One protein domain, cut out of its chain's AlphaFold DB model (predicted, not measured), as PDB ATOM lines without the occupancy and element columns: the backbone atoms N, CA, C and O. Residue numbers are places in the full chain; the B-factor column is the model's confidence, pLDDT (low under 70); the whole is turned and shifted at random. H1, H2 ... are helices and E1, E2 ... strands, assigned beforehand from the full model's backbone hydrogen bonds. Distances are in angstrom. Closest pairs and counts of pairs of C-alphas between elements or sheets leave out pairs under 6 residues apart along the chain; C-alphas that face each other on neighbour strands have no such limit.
ATOM      1  N   GLU A   5      44.794  -2.079 -27.626       40.06
ATOM      2  CA  GLU A   5      44.114  -3.007 -26.716       40.06
ATOM      3  C   GLU A   5      42.806  -2.466 -26.126       40.06
ATOM      4  O   GLU A   5      41.881  -3.240 -25.886       40.06
ATOM      5  N   GLY A   6      42.711  -1.157 -25.870       47.12
ATOM      6  CA  GLY A   6      41.495  -0.527 -25.350       47.12
ATOM      7  C   GLY A   6      40.379  -0.502 -26.393       47.12
ATOM      8  O   GLY A   6      39.221  -0.753 -26.066       47.12
ATOM      9  N   ARG A   7      40.740  -0.289 -27.666       49.31
ATOM     10  CA  ARG A   7      39.802  -0.403 -28.794       49.31
ATOM     11  C   ARG A   7      39.384  -1.852 -29.010       49.31
ATOM     12  O   ARG A   7      38.193  -2.103 -29.138       49.31
ATOM     13  N   ASN A   8      40.318  -2.803 -28.943       38.28
ATOM     14  CA  ASN A   8      40.005  -4.230 -29.040       38.28
ATOM     15  C   ASN A   8      39.116  -4.721 -27.893       38.28
ATOM     16  O   ASN A   8      38.180  -5.471 -28.137       38.28
ATOM     17  N   ARG A   9      39.338  -4.273 -26.650       49.91
ATOM     18  CA  ARG A   9      38.451  -4.598 -25.518       49.91
ATOM     19  C   ARG A   9      37.070  -3.972 -25.665       49.91
ATOM     20  O   ARG A   9      36.089  -4.637 -25.364       49.91
ATOM     21  N   MET A  10      36.984  -2.738 -26.159       53.19
ATOM     22  CA  MET A  10      35.711  -2.079 -26.443       53.19
ATOM     23  C   MET A  10      34.936  -2.825 -27.543       53.19
ATOM     24  O   MET A  10      33.790  -3.201 -27.320       53.19
ATOM     25  N   PHE A  11      35.567  -3.119 -28.683       50.88
ATOM     26  CA  PHE A  11      34.970  -3.928 -29.753       50.88
ATOM     27  C   PHE A  11      34.569  -5.322 -29.255       50.88
ATOM     28  O   PHE A  11      33.433  -5.734 -29.465       50.88
ATOM     29  N   ASN A  12      35.439  -6.005 -28.506       42.78
ATOM     30  CA  ASN A  12      35.117  -7.296 -27.898       42.78
ATOM     31  C   ASN A  12      33.965  -7.193 -26.890       42.78
ATOM     32  O   ASN A  12      33.178  -8.118 -26.796       42.78
ATOM     33  N   TYR A  13      33.803  -6.093 -26.158       51.62
ATOM     34  CA  TYR A  13      32.678  -5.898 -25.236       51.62
ATOM     35  C   TYR A  13      31.345  -5.677 -25.970       51.62
ATOM     36  O   TYR A  13      30.308  -6.181 -25.533       51.62
ATOM     37  N   PHE A  14      31.375  -4.973 -27.108       52.28
ATOM     38  CA  PHE A  14      30.223  -4.832 -28.007       52.28
ATOM     39  C   PHE A  14      29.834  -6.157 -28.669       52.28
ATOM     40  O   PHE A  14      28.645  -6.448 -28.779       52.28
ATOM     41  N   VAL A  15      30.822  -6.964 -29.066       40.47
ATOM     42  CA  VAL A  15      30.623  -8.269 -29.720       40.47
ATOM     43  C   VAL A  15      30.259  -9.373 -28.714       40.47
ATOM     44  O   VAL A  15      29.417 -10.209 -29.018       40.47
ATOM     45  N   ASN A  16      30.804  -9.345 -27.490       37.72
ATOM     46  CA  ASN A  16      30.563 -10.351 -26.442       37.72
ATOM     47  C   ASN A  16      29.359 -10.035 -25.530       37.72
ATOM     48  O   ASN A  16      29.181 -10.682 -24.500       37.72
ATOM     49  N   GLY A  17      28.528  -9.043 -25.869       39.91
ATOM     50  CA  GLY A  17      27.200  -8.886 -25.265       39.91
ATOM     51  C   GLY A  17      27.147  -8.418 -23.805       39.91
ATOM     52  O   GLY A  17      26.072  -8.449 -23.216       39.91
ATOM     53  N   GLN A  18      28.242  -7.933 -23.209       43.38
ATOM     54  CA  GLN A  18      28.220  -7.405 -21.833       43.38
ATOM     55  C   GLN A  18      27.801  -5.928 -21.736       43.38
ATOM     56  O   GLN A  18      27.783  -5.348 -20.657       43.38
ATOM     57  N   SER A  19      27.408  -5.302 -22.848       43.28
ATOM     58  CA  SER A  19      26.821  -3.963 -22.810       43.28
ATOM     59  C   SER A  19      25.496  -3.951 -22.042       43.28
ATOM     60  O   SER A  19      24.647  -4.823 -22.225       43.28
ATOM     61  N   LEU A  20      25.257  -2.885 -21.277       47.34
ATOM     62  CA  LEU A  20      23.954  -2.586 -20.673       47.34
ATOM     63  C   LEU A  20      22.797  -2.463 -21.694       47.34
ATOM     64  O   LEU A  20      21.670  -2.242 -21.281       47.34
ATOM     65  N   SER A  21      23.015  -2.642 -23.005       43.84
ATOM     66  CA  SER A  21      21.898  -2.781 -23.953       43.84
ATOM     67  C   SER A  21      21.393  -4.219 -24.133       43.84
ATOM     68  O   SER A  21      20.325  -4.392 -24.705       43.84
ATOM     69  N   ALA A  22      22.095  -5.240 -23.620       38.06
ATOM     70  CA  ALA A  22      21.665  -6.639 -23.745       38.06
ATOM     71  C   ALA A  22      20.966  -7.206 -22.489       38.06
ATOM     72  O   ALA A  22      20.247  -8.192 -22.601       38.06
ATOM     73  N   GLY A  23      21.138  -6.592 -21.308       40.84
ATOM     74  CA  GLY A  23      20.610  -7.125 -20.037       40.84
ATOM     75  C   GLY A  23      19.869  -6.133 -19.132       40.84
ATOM     76  O   GLY A  23      19.486  -6.502 -18.024       40.84
ATOM     77  N   PHE A  24      19.679  -4.878 -19.547       47.59
ATOM     78  CA  PHE A  24      18.990  -3.876 -18.728       47.59
ATOM     79  C   PHE A  24      17.510  -3.840 -19.104       47.59
ATOM     80  O   PHE A  24      17.169  -3.603 -20.262       47.59
ATOM     81  N   ALA A  25      16.625  -4.092 -18.136       54.41
ATOM     82  CA  ALA A  25      15.189  -3.944 -18.349       54.41
ATOM     83  C   ALA A  25      14.895  -2.520 -18.854       54.41
ATOM     84  O   ALA A  25      15.455  -1.551 -18.328       54.41
ATOM     85  N   ALA A  26      14.030  -2.392 -19.866       59.84
ATOM     86  CA  ALA A  26      13.716  -1.117 -20.520       59.84
ATOM     87  C   ALA A  26      13.367  -0.002 -19.510       59.84
ATOM     88  O   ALA A  26      13.828   1.132 -19.651       59.84
ATOM     89  N   ASP A  27      12.668  -0.356 -18.430       60.59
ATOM     90  CA  ASP A  27      12.282   0.556 -17.347       60.59
ATOM     91  C   ASP A  27      13.481   1.126 -16.577       60.59
ATOM     92  O   ASP A  27      13.495   2.297 -16.188       60.59
ATOM     93  N   THR A  28      14.528   0.321 -16.375       69.31
ATOM     94  CA  THR A  28      15.745   0.769 -15.684       69.31
ATOM     95  C   THR A  28      16.562   1.693 -16.586       69.31
ATOM     96  O   THR A  28      17.110   2.685 -16.108       69.31
ATOM     97  N   TYR A  29      16.597   1.421 -17.897       75.44
ATOM     98  CA  TYR A  29      17.267   2.290 -18.870       75.44
ATOM     99  C   TYR A  29      16.576   3.652 -18.961       75.44
ATOM    100  O   TYR A  29      17.236   4.687 -18.876       75.44
ATOM    101  N   LEU A  30      15.242   3.663 -19.042       75.50
ATOM    102  CA  LEU A  30      14.476   4.905 -19.040       75.50
ATOM    103  C   LEU A  30      14.701   5.690 -17.741       75.50
ATOM    104  O   LEU A  30      14.979   6.885 -17.796       75.50
ATOM    105  N   SER A  31      14.676   5.010 -16.592       80.94
ATOM    106  CA  SER A  31      14.973   5.619 -15.286       80.94
ATOM    107  C   SER A  31      16.388   6.203 -15.217       80.94
ATOM    108  O   SER A  31      16.599   7.257 -14.623       80.94
ATOM    109  N   PHE A  32      17.375   5.549 -15.835       86.81
ATOM    110  CA  PHE A  32      18.740   6.064 -15.924       86.81
ATOM    111  C   PHE A  32      18.813   7.364 -16.726       86.81
ATOM    112  O   PHE A  32      19.459   8.319 -16.293       86.81
ATOM    113  N   LEU A  33      18.120   7.430 -17.864       84.44
ATOM    114  CA  LEU A  33      18.101   8.627 -18.702       84.44
ATOM    115  C   LEU A  33      17.356   9.798 -18.043       84.44
ATOM    116  O   LEU A  33      17.767  10.947 -18.224       84.44
ATOM    117  N   THR A  34      16.293   9.518 -17.282       80.19
ATOM    118  CA  THR A  34      15.392  10.517 -16.672       80.19
ATOM    119  C   THR A  34      15.776  10.976 -15.275       80.19
ATOM    120  O   THR A  34      15.399  12.084 -14.892       80.19
ATOM    121  N   ALA A  35      16.551  10.191 -14.527       78.94
ATOM    122  CA  ALA A  35      16.951  10.550 -13.172       78.94
ATOM    123  C   ALA A  35      17.763  11.855 -13.103       78.94
ATOM    124  O   ALA A  35      18.541  12.186 -13.997       78.94
ATOM    125  N   GLY A  36      17.635  12.569 -11.983       72.69
ATOM    126  CA  GLY A  36      18.347  13.827 -11.754       72.69
ATOM    127  C   GLY A  36      19.831  13.676 -11.404       72.69
ATOM    128  O   GLY A  36      20.598  14.595 -11.686       72.69
ATOM    129  N   ASP A  37      20.259  12.546 -10.829       84.62
ATOM    130  CA  ASP A  37      21.614  12.398 -10.281       84.62
ATOM    131  C   ASP A  37      22.397  11.228 -10.899       84.62
ATOM    132  O   ASP A  37      22.135  10.052 -10.646       84.62
ATOM    133  N   LEU A  38      23.414  11.561 -11.696       91.44
ATOM    134  CA  LEU A  38      24.351  10.585 -12.261       91.44
ATOM    135  C   LEU A  38      25.297  10.000 -11.204       91.44
ATOM    136  O   LEU A  38      25.814   8.905 -11.396       91.44
ATOM    137  N   THR A  39      25.516  10.688 -10.086       91.69
ATOM    138  CA  THR A  39      26.371  10.220  -8.984       91.69
ATOM    139  C   THR A  39      25.754   9.011  -8.293       91.69
ATOM    140  O   THR A  39      26.445   8.028  -8.028       91.69
ATOM    141  N   GLU A  40      24.442   9.036  -8.043       90.19
ATOM    142  CA  GLU A  40      23.725   7.866  -7.526       90.19
ATOM    143  C   GLU A  40      23.801   6.682  -8.490       90.19
ATOM    144  O   GLU A  40      24.052   5.553  -8.066       90.19
ATOM    145  N   TRP A  41      23.637   6.935  -9.791       90.81
ATOM    146  CA  TRP A  41      23.777   5.895 -10.808       90.81
ATOM    147  C   TRP A  41      25.185   5.323 -10.871       90.81
ATOM    148  O   TRP A  41      25.327   4.106 -10.944       90.81
ATOM    149  N   TYR A  42      26.214   6.163 -10.771       92.25
ATOM    150  CA  TYR A  42      27.588   5.693 -10.652       92.25
ATOM    151  C   TYR A  42      27.743   4.747  -9.456       92.25
ATOM    152  O   TYR A  42      28.179   3.618  -9.651       92.25
ATOM    153  N   ARG A  43      27.289   5.125  -8.251       91.19
ATOM    154  CA  ARG A  43      27.377   4.251  -7.059       91.19
ATOM    155  C   ARG A  43      26.657   2.913  -7.239       91.19
ATOM    156  O   ARG A  43      27.116   1.899  -6.733       91.19
ATOM    157  N   ARG A  44      25.527   2.895  -7.953       86.62
ATOM    158  CA  ARG A  44      24.772   1.658  -8.229       86.62
ATOM    159  C   ARG A  44      25.461   0.751  -9.250       86.62
ATOM    160  O   ARG A  44      25.248  -0.460  -9.213       86.62
ATOM    161  N   LEU A  45      26.217   1.331 -10.183       85.88
ATOM    162  CA  LEU A  45      26.739   0.645 -11.367       85.88
ATOM    163  C   LEU A  45      28.241   0.335 -11.300       85.88
ATOM    164  O   LEU A  45      28.651  -0.651 -11.902       85.88
ATOM    165  N   ALA A  46      29.044   1.125 -10.582       84.00
ATOM    166  CA  ALA A  46      30.510   1.079 -10.627       84.00
ATOM    167  C   ALA A  46      31.106  -0.300 -10.296       84.00
ATOM    168  O   ALA A  46      32.053  -0.722 -10.952       84.00
ATOM    169  N   ASP A  47      30.512  -1.028  -9.346       79.62
ATOM    170  CA  ASP A  47      30.973  -2.370  -8.948       79.62
ATOM    171  C   ASP A  47      30.368  -3.499  -9.798       79.62
ATOM    172  O   ASP A  47      30.682  -4.673  -9.610       79.62
ATOM    173  N   ARG A  48      29.451  -3.165 -10.713       73.25
ATOM    174  CA  ARG A  48      28.680  -4.137 -11.504       73.25
ATOM    175  C   ARG A  48      29.076  -4.139 -12.968       73.25
ATOM    176  O   ARG A  48      29.037  -5.184 -13.608       73.25
ATOM    177  N   VAL A  49      29.398  -2.967 -13.510       74.19
ATOM    178  CA  VAL A  49      29.687  -2.776 -14.931       74.19
ATOM    179  C   VAL A  49      30.838  -1.798 -15.119       74.19
ATOM    180  O   VAL A  49      30.928  -0.777 -14.442       74.19
ATOM    181  N   GLY A  50      31.693  -2.078 -16.102       75.88
ATOM    182  CA  GLY A  50      32.754  -1.149 -16.499       75.88
ATOM    183  C   GLY A  50      32.268  -0.028 -17.420       75.88
ATOM    184  O   GLY A  50      32.908   1.018 -17.498       75.88
ATOM    185  N   PHE A  51      31.143  -0.231 -18.122       83.81
ATOM    186  CA  PHE A  51      30.671   0.687 -19.159       83.81
ATOM    187  C   PHE A  51      29.149   0.828 -19.213       83.81
ATOM    188  O   PHE A  51      28.410  -0.141 -19.030       83.81
ATOM    189  N   VAL A  52      28.696   2.025 -19.592       86.56
ATOM    190  CA  VAL A  52      27.313   2.339 -19.972       86.56
ATOM    191  C   VAL A  52      27.271   2.735 -21.443       86.56
ATOM    192  O   VAL A  52      28.119   3.484 -21.926       86.56
ATOM    193  N   VAL A  53      26.258   2.237 -22.150       86.56
ATOM    194  CA  VAL A  53      25.980   2.578 -23.546       86.56
ATOM    195  C   VAL A  53      24.705   3.404 -23.590       86.56
ATOM    196  O   VAL A  53      23.682   2.980 -23.054       86.56
ATOM    197  N   VAL A  54      24.765   4.565 -24.238       86.81
ATOM    198  CA  VAL A  54      23.610   5.438 -24.449       86.81
ATOM    199  C   VAL A  54      23.328   5.508 -25.942       86.81
ATOM    200  O   VAL A  54      24.178   5.912 -26.732       86.81
ATOM    201  N   ARG A  55      22.132   5.070 -26.320       85.88
ATOM    202  CA  ARG A  55      21.629   5.106 -27.696       85.88
ATOM    203  C   ARG A  55      20.758   6.330 -27.907       85.88
ATOM    204  O   ARG A  55      20.086   6.760 -26.965       85.88
ATOM    205  N   THR A  56      20.719   6.815 -29.142       84.25
ATOM    206  CA  THR A  56      19.756   7.833 -29.553       84.25
ATOM    207  C   THR A  56      18.341   7.363 -29.261       84.25
ATOM    208  O   THR A  56      17.975   6.215 -29.530       84.25
ATOM    209  N   VAL A  57      17.536   8.266 -28.715       82.56
ATOM    210  CA  VAL A  57      16.109   8.049 -28.491       82.56
ATOM    211  C   VAL A  57      15.372   8.965 -29.450       82.56
ATOM    212  O   VAL A  57      15.391  10.177 -29.274       82.56
ATOM    213  N   ALA A  58      14.712   8.392 -30.459       81.69
ATOM    214  CA  ALA A  58      14.070   9.163 -31.529       81.69
ATOM    215  C   ALA A  58      13.076  10.215 -31.004       81.69
ATOM    216  O   ALA A  58      12.988  11.302 -31.553       81.69
ATOM    217  N   ALA A  59      12.385   9.936 -29.892       81.12
ATOM    218  CA  ALA A  59      11.463  10.881 -29.259       81.12
ATOM    219  C   ALA A  59      12.142  12.129 -28.647       81.12
ATOM    220  O   ALA A  59      11.453  13.072 -28.268       81.12
ATOM    221  N   TYR A  60      13.471  12.126 -28.495       81.44
ATOM    222  CA  TYR A  60      14.258  13.223 -27.917       81.44
ATOM    223  C   TYR A  60      14.995  14.051 -28.974       81.44
ATOM    224  O   TYR A  60      15.541  15.103 -28.642       81.44
ATOM    225  N   GLU A  61      14.978  13.614 -30.230       79.12
ATOM    226  CA  GLU A  61      15.635  14.286 -31.348       79.12
ATOM    227  C   GLU A  61      14.601  14.883 -32.308       79.12
ATOM    228  O   GLU A  61      13.485  14.385 -32.454       79.12
ATOM    229  N   SER A  62      14.979  15.970 -32.971       76.56
ATOM    230  CA  SER A  62      14.209  16.615 -34.032       76.56
ATOM    231  C   SER A  62      15.158  17.130 -35.111       76.56
ATOM    232  O   SER A  62      16.349  17.310 -34.855       76.56
ATOM    233  N   ASP A  63      14.632  17.447 -36.296       69.88
ATOM    234  CA  ASP A  63      15.429  18.021 -37.393       69.88
ATOM    235  C   ASP A  63      16.126  19.344 -37.000       69.88
ATOM    236  O   ASP A  63      17.130  19.725 -37.597       69.88
ATOM    237  N   GLY A  64      15.627  20.033 -35.963       61.38
ATOM    238  CA  GLY A  64      16.211  21.254 -35.392       61.38
ATOM    239  C   GLY A  64      17.149  21.040 -34.194       61.38
ATOM    240  O   GLY A  64      17.548  22.022 -33.566       61.38
ATOM    241  N   GLY A  65      17.486  19.793 -33.848       70.56
ATOM    242  CA  GLY A  65      18.300  19.429 -32.682       70.56
ATOM    243  C   GLY A  65      17.490  18.759 -31.567       70.56
ATOM    244  O   GLY A  65      16.490  18.088 -31.822       70.56
ATOM    245  N   ILE A  66      17.907  18.929 -30.310       73.19
ATOM    246  CA  ILE A  66      17.266  18.263 -29.164       73.19
ATOM    247  C   ILE A  66      15.887  18.871 -28.869       73.19
ATOM    248  O   ILE A  66      15.747  20.092 -28.762       73.19
ATOM    249  N   VAL A  67      14.890  18.020 -28.621       78.75
ATOM    250  CA  VAL A  67      13.543  18.437 -28.200       78.75
ATOM    251  C   VAL A  67      13.580  19.144 -26.825       78.75
ATOM    252  O   VAL A  67      14.404  18.856 -25.947       78.75
ATOM    253  N   SER A  68      12.675  20.102 -26.600       76.25
ATOM    254  CA  SER A  68      12.513  20.720 -25.275       76.25
ATOM    255  C   SER A  68      12.068  19.683 -24.233       76.25
ATOM    256  O   SER A  68      11.305  18.772 -24.535       76.25
ATOM    257  N   GLY A  69      12.548  19.801 -22.993       77.62
ATOM    258  CA  GLY A  69      12.208  18.855 -21.920       77.62
ATOM    259  C   GLY A  69      12.932  17.505 -21.978       77.62
ATOM    260  O   GLY A  69      12.618  16.618 -21.188       77.62
ATOM    261  N   VAL A  70      13.921  17.342 -22.867       85.06
ATOM    262  CA  VAL A  70      14.717  16.111 -22.925       85.06
ATOM    263  C   VAL A  70      15.403  15.820 -21.588       85.06
ATOM    264  O   VAL A  70      15.972  16.738 -20.981       85.06
ATOM    265  N   PRO A  71      15.381  14.551 -21.140       88.62
ATOM    266  CA  PRO A  71      15.962  14.151 -19.874       88.62
ATOM    267  C   PRO A  71      17.401  14.617 -19.651       88.62
ATOM    268  O   PRO A  71      18.249  14.542 -20.545       88.62
ATOM    269  N   ARG A  72      17.697  15.046 -18.419       88.50
ATOM    270  CA  ARG A  72      19.010  15.584 -18.031       88.50
ATOM    271  C   ARG A  72      20.156  14.640 -18.386       88.50
ATOM    272  O   ARG A  72      21.133  15.080 -18.991       88.50
ATOM    273  N   ASN A  73      20.058  13.364 -18.014       91.31
ATOM    274  CA  ASN A  73      21.171  12.432 -18.197       91.31
ATOM    275  C   ASN A  73      21.357  12.071 -19.668       91.31
ATOM    276  O   ASN A  73      22.498  11.962 -20.112       91.31
ATOM    277  N   TYR A  74      20.270  11.981 -20.441       90.81
ATOM    278  CA  TYR A  74      20.366  11.860 -21.895       90.81
ATOM    279  C   TYR A  74      21.092  13.065 -22.502       90.81
ATOM    280  O   TYR A  74      22.050  12.892 -23.250       90.81
ATOM    281  N   ARG A  75      20.718  14.294 -22.124       91.44
ATOM    282  CA  ARG A  75      21.395  15.500 -22.626       91.44
ATOM    283  C   ARG A  75      22.881  15.521 -22.261       91.44
ATOM    284  O   ARG A  75      23.708  15.827 -23.114       91.44
ATOM    285  N   LEU A  76      23.227  15.181 -21.018       93.62
ATOM    286  CA  LEU A  76      24.618  15.147 -20.562       93.62
ATOM    287  C   LEU A  76      25.437  14.062 -21.269       93.62
ATOM    288  O   LEU A  76      26.520  14.356 -21.755       93.62
ATOM    289  N   LEU A  77      24.947  12.824 -21.333       93.38
ATOM    290  CA  LEU A  77      25.724  11.682 -21.828       93.38
ATOM    291  C   LEU A  77      25.639  11.516 -23.348       93.38
ATOM    292  O   LEU A  77      26.623  11.188 -23.999       93.38
ATOM    293  N   HIS A  78      24.480  11.738 -23.953       89.62
ATOM    294  CA  HIS A  78      24.330  11.526 -25.388       89.62
ATOM    295  C   HIS A  78      24.751  12.756 -26.190       89.62
ATOM    296  O   HIS A  78      25.608  12.662 -27.064       89.62
ATOM    297  N   HIS A  79      24.213  13.927 -25.844       89.12
ATOM    298  CA  HIS A  79      24.459  15.139 -26.622       89.12
ATOM    299  C   HIS A  79      25.751  15.861 -26.217       89.12
ATOM    300  O   HIS A  79      26.536  16.259 -27.073       89.12
ATOM    301  N   ALA A  80      25.998  16.034 -24.916       93.44
ATOM    302  CA  ALA A  80      27.165  16.774 -24.427       93.44
ATOM    303  C   ALA A  80      28.394  15.901 -24.142       93.44
ATOM    304  O   ALA A  80      29.412  16.420 -23.692       93.44
ATOM    305  N   LEU A  81      28.320  14.590 -24.392       94.94
ATOM    306  CA  LEU A  81      29.431  13.650 -24.204       94.94
ATOM    307  C   LEU A  81      30.066  13.710 -22.798       94.94
ATOM    308  O   LEU A  81      31.273  13.574 -22.623       94.94
ATOM    309  N   GLY A  82      29.238  13.946 -21.784       95.62
ATOM    310  CA  GLY A  82      29.626  14.097 -20.385       95.62
ATOM    311  C   GLY A  82      30.054  15.513 -19.986       95.62
ATOM    312  O   GLY A  82      30.251  15.758 -18.794       95.62
ATOM    313  N   SER A  83      30.184  16.437 -20.939       97.31
ATOM    314  CA  SER A  83      30.571  17.834 -20.725       97.31
ATOM    315  C   SER A  83      29.420  18.673 -20.159       97.31
ATOM    316  O   SER A  83      28.240  18.340 -20.298       97.31
ATOM    317  N   ALA A  84      29.757  19.781 -19.502       96.31
ATOM    318  CA  ALA A  84      28.797  20.762 -19.020       96.31
ATOM    319  C   ALA A  84      28.022  21.394 -20.185       96.31
ATOM    320  O   ALA A  84      28.599  21.797 -21.193       96.31
ATOM    321  N   THR A  85      26.701  21.503 -20.045       92.50
ATOM    322  CA  THR A  85      25.821  22.081 -21.070       92.50
ATOM    323  C   THR A  85      24.517  22.571 -20.455       92.50
ATOM    324  O   THR A  85      24.039  21.979 -19.489       92.50
ATOM    325  N   GLY A  86      23.914  23.629 -21.007       84.75
ATOM    326  CA  GLY A  86      22.540  24.037 -20.673       84.75
ATOM    327  C   GLY A  86      22.255  24.202 -19.174       84.75
ATOM    328  O   GLY A  86      21.186  23.807 -18.718       84.75
ATOM    329  N   GLY A  87      23.222  24.717 -18.405       87.00
ATOM    330  CA  GLY A  87      23.119  24.888 -16.949       87.00
ATOM    331  C   GLY A  87      23.540  23.674 -16.112       87.00
ATOM    332  O   GLY A  87      23.679  23.809 -14.902       87.00
ATOM    333  N   PHE A  88      23.806  22.522 -16.729       92.06
ATOM    334  CA  PHE A  88      24.296  21.323 -16.054       92.06
ATOM    335  C   PHE A  88      25.822  21.291 -15.980       92.06
ATOM    336  O   PHE A  88      26.514  21.595 -16.950       92.06
ATOM    337  N   ASP A  89      26.341  20.828 -14.848       94.69
ATOM    338  CA  ASP A  89      27.755  20.925 -14.478       94.69
ATOM    339  C   ASP A  89      28.689  19.902 -15.146       94.69
ATOM    340  O   ASP A  89      29.871  19.841 -14.812       94.69
ATOM    341  N   GLY A  90      28.190  19.070 -16.060       95.12
ATOM    342  CA  GLY A  90      28.934  17.940 -16.622       95.12
ATOM    343  C   GLY A  90      28.985  16.742 -15.669       95.12
ATOM    344  O   GLY A  90      28.394  16.755 -14.587       95.12
ATOM    345  N   THR A  91      29.682  15.681 -16.064       96.31
ATOM    346  CA  THR A  91      29.668  14.389 -15.359       96.31
ATOM    347  C   THR A  91      30.977  14.118 -14.622       96.31
ATOM    348  O   THR A  91      32.058  14.361 -15.148       96.31
ATOM    349  N   ALA A  92      30.890  13.621 -13.387       97.44
ATOM    350  CA  ALA A  92      32.063  13.346 -12.550       97.44
ATOM    351  C   ALA A  92      32.741  12.003 -12.872       97.44
ATOM    352  O   ALA A  92      33.965  11.915 -12.853       97.44
ATOM    353  N   HIS A  93      31.940  10.978 -13.176       97.38
ATOM    354  CA  HIS A  93      32.375   9.574 -13.196       97.38
ATOM    355  C   HIS A  93      32.145   8.858 -14.531       97.38
ATOM    356  O   HIS A  93      32.520   7.701 -14.689       97.38
ATOM    357  N   PHE A  94      31.506   9.529 -15.491       96.25
ATOM    358  CA  PHE A  94      31.180   8.957 -16.792       96.25
ATOM    359  C   PHE A  94      32.177   9.492 -17.810       96.25
ATOM    360  O   PHE A  94      32.047  10.606 -18.314       96.25
ATOM    361  N   ARG A  95      33.197   8.689 -18.109       97.00
ATOM    362  CA  ARG A  95      34.231   9.025 -19.083       97.00
ATOM    363  C   ARG A  95      33.790   8.606 -20.475       97.00
ATOM    364  O   ARG A  95      33.773   7.411 -20.756       97.00
ATOM    365  N   VAL A  96      33.502   9.551 -21.370       95.69
ATOM    366  CA  VAL A  96      33.250   9.193 -22.775       95.69
ATOM    367  C   VAL A  96      34.511   8.570 -23.383       95.69
ATOM    368  O   VAL A  96      35.605   9.131 -23.296       95.69
ATOM    369  N   VAL A  97      34.365   7.388 -23.978       93.31
ATOM    370  CA  VAL A  97      35.464   6.670 -24.650       93.31
ATOM    371  C   VAL A  97      35.191   6.456 -26.132       93.31
ATOM    372  O   VAL A  97      36.133   6.284 -26.905       93.31
ATOM    373  N   TYR A  98      33.923   6.521 -26.540       89.69
ATOM    374  CA  TYR A  98      33.494   6.327 -27.918       89.69
ATOM    375  C   TYR A  98      32.204   7.086 -28.218       89.69
ATOM    376  O   TYR A  98      31.295   7.132 -27.384       89.69
ATOM    377  N   ALA A  99      32.105   7.587 -29.444       88.88
ATOM    378  CA  ALA A  99      30.854   8.003 -30.058       88.88
ATOM    379  C   ALA A  99      30.833   7.511 -31.509       88.88
ATOM    380  O   ALA A  99      31.849   7.593 -32.200       88.88
ATOM    381  N   SER A 100      29.704   6.979 -31.980       85.69
ATOM    382  CA  SER A 100      29.563   6.640 -33.397       85.69
ATOM    383  C   SER A 100      29.565   7.917 -34.258       85.69
ATOM    384  O   SER A 100      29.215   8.986 -33.749       85.69
ATOM    385  N   PRO A 101      29.950   7.843 -35.547       80.69
ATOM    386  CA  PRO A 101      30.035   9.024 -36.415       80.69
ATOM    387  C   PRO A 101      28.721   9.813 -36.525       80.69
ATOM    388  O   PRO A 101      28.724  11.040 -36.524       80.69
ATOM    389  N   ASP A 102      27.598   9.098 -36.564       80.38
ATOM    390  CA  ASP A 102      26.229   9.627 -36.572       80.38
ATOM    391  C   ASP A 102      25.681   9.925 -35.165       80.38
ATOM    392  O   ASP A 102      24.528  10.317 -35.015       80.38
ATOM    393  N   ARG A 103      26.498   9.715 -34.125       77.31
ATOM    394  CA  ARG A 103      26.134   9.776 -32.705       77.31
ATOM    395  C   ARG A 103      24.967   8.879 -32.297       77.31
ATOM    396  O   ARG A 103      24.491   9.019 -31.181       77.31
ATOM    397  N   TYR A 104      24.597   7.882 -33.101       83.56
ATOM    398  CA  TYR A 104      23.594   6.883 -32.728       83.56
ATOM    399  C   TYR A 104      23.905   6.170 -31.397       83.56
ATOM    400  O   TYR A 104      23.004   5.781 -30.647       83.56
ATOM    401  N   VAL A 105      25.193   5.999 -31.080       85.31
ATOM    402  CA  VAL A 105      25.679   5.349 -29.857       85.31
ATOM    403  C   VAL A 105      26.818   6.149 -29.234       85.31
ATOM    404  O   VAL A 105      27.815   6.442 -29.894       85.31
ATOM    405  N   THR A 106      26.733   6.396 -27.928       90.56
ATOM    406  CA  THR A 106      27.840   6.888 -27.100       90.56
ATOM    407  C   THR A 106      28.147   5.906 -25.974       90.56
ATOM    408  O   THR A 106      27.269   5.192 -25.480       90.56
ATOM    409  N   VAL A 107      29.422   5.818 -25.589       89.94
ATOM    410  CA  VAL A 107      29.898   4.838 -24.602       89.94
ATOM    411  C   VAL A 107      30.727   5.525 -23.549       89.94
ATOM    412  O   VAL A 107      31.665   6.268 -23.857       89.94
ATOM    413  N   PHE A 108      30.392   5.212 -22.306       93.12
ATOM    414  CA  PHE A 108      31.007   5.774 -21.125       93.12
ATOM    415  C   PHE A 108      31.643   4.676 -20.294       93.12
ATOM    416  O   PHE A 108      30.959   3.734 -19.906       93.12
ATOM    417  N   GLU A 109      32.931   4.811 -20.002       92.69
ATOM    418  CA  GLU A 109      33.583   4.058 -18.930       92.69
ATOM    419  C   GLU A 109      33.212   4.683 -17.586       92.69
ATOM    420  O   GLU A 109      33.203   5.911 -17.449       92.69
ATOM    421  N   LEU A 110      32.914   3.842 -16.600       92.69
ATOM    422  CA  LEU A 110      32.675   4.287 -15.232       92.69
ATOM    423  C   LEU A 110      34.014   4.346 -14.504       92.69
ATOM    424  O   LEU A 110      34.707   3.339 -14.369       92.69
ATOM    425  N   VAL A 111      34.383   5.532 -14.033       96.31
ATOM    426  CA  VAL A 111      35.664   5.778 -13.361       96.31
ATOM    427  C   VAL A 111      35.450   6.449 -12.011       96.31
ATOM    428  O   VAL A 111      34.510   7.223 -11.840       96.31
TER     429      VAL A 111
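Overview. This is residues 5 to 111 of the 190 residues of an uncharacterized protein of Haloplanus aerogenes (UniProt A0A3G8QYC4). A small, strongly twisted sheet of three strands forms the core, with H5 packed over one face and H1 farther out on the opposite face. H3 packs on H5, H2 and H4 only graze the sheet, and two long links without named elements surround H5 in the chain. The printed part has 107 residues, in the order H1 H2 H3 H4 E1 H5 E2 E3; the antiparallel sheet runs E1 E3 E2. The class is mixed, helices and strands; the whole is compact, with a radius of gyration of the C-alphas of 13.4 A and spans of 37 by 29 by 25 A.

Along the chain. Find C-alpha 5 at (44.114, -3.007, -26.716), where H1, residues 5 to 15, begins its 14.8 A. Next come H2, residues 20 to 23, 5.7 A; H3, residues 26 to 34, 12.4 A; and H4, residues 38 to 45, 10.3 A. E1, residues 51 to 55, covers 13.2 A; H5, residues 72 to 79, 10.2 A; E2, residues 94 to 99, 13.3 A. E3, residues 105 to 110, covers 16.2 A to C-alpha 110 at (32.675, 4.287, -15.232).

Arrangement. Look at N 52 and O 108, 2.9 A, between E1 and E3, and N 97 and O 107, 2.9 A, in the hairpin E2 and E3. E1, H5, E2 form a split strand-helix-strand unit, two strands running the same way with E3 between them; its crossover is right-handed. H5's height over the sheet is 9.7 A. H3 and H5 touch at C-alphas 33 and 73, 4.9 A, about perpendicular at 86 degrees. In H1, H3, H4 and H5 every O i to N i+4 pair is within hydrogen-bond range; H2 is too short for one.

Size, cuts and confidence. C-alphas 5 and 68 are farthest apart, 39.5 A. The printed part has no cut; the links E1 to H5 and H5 to E2 are long. Residues 5 to 28 and 63 to 64 have pLDDT under 70.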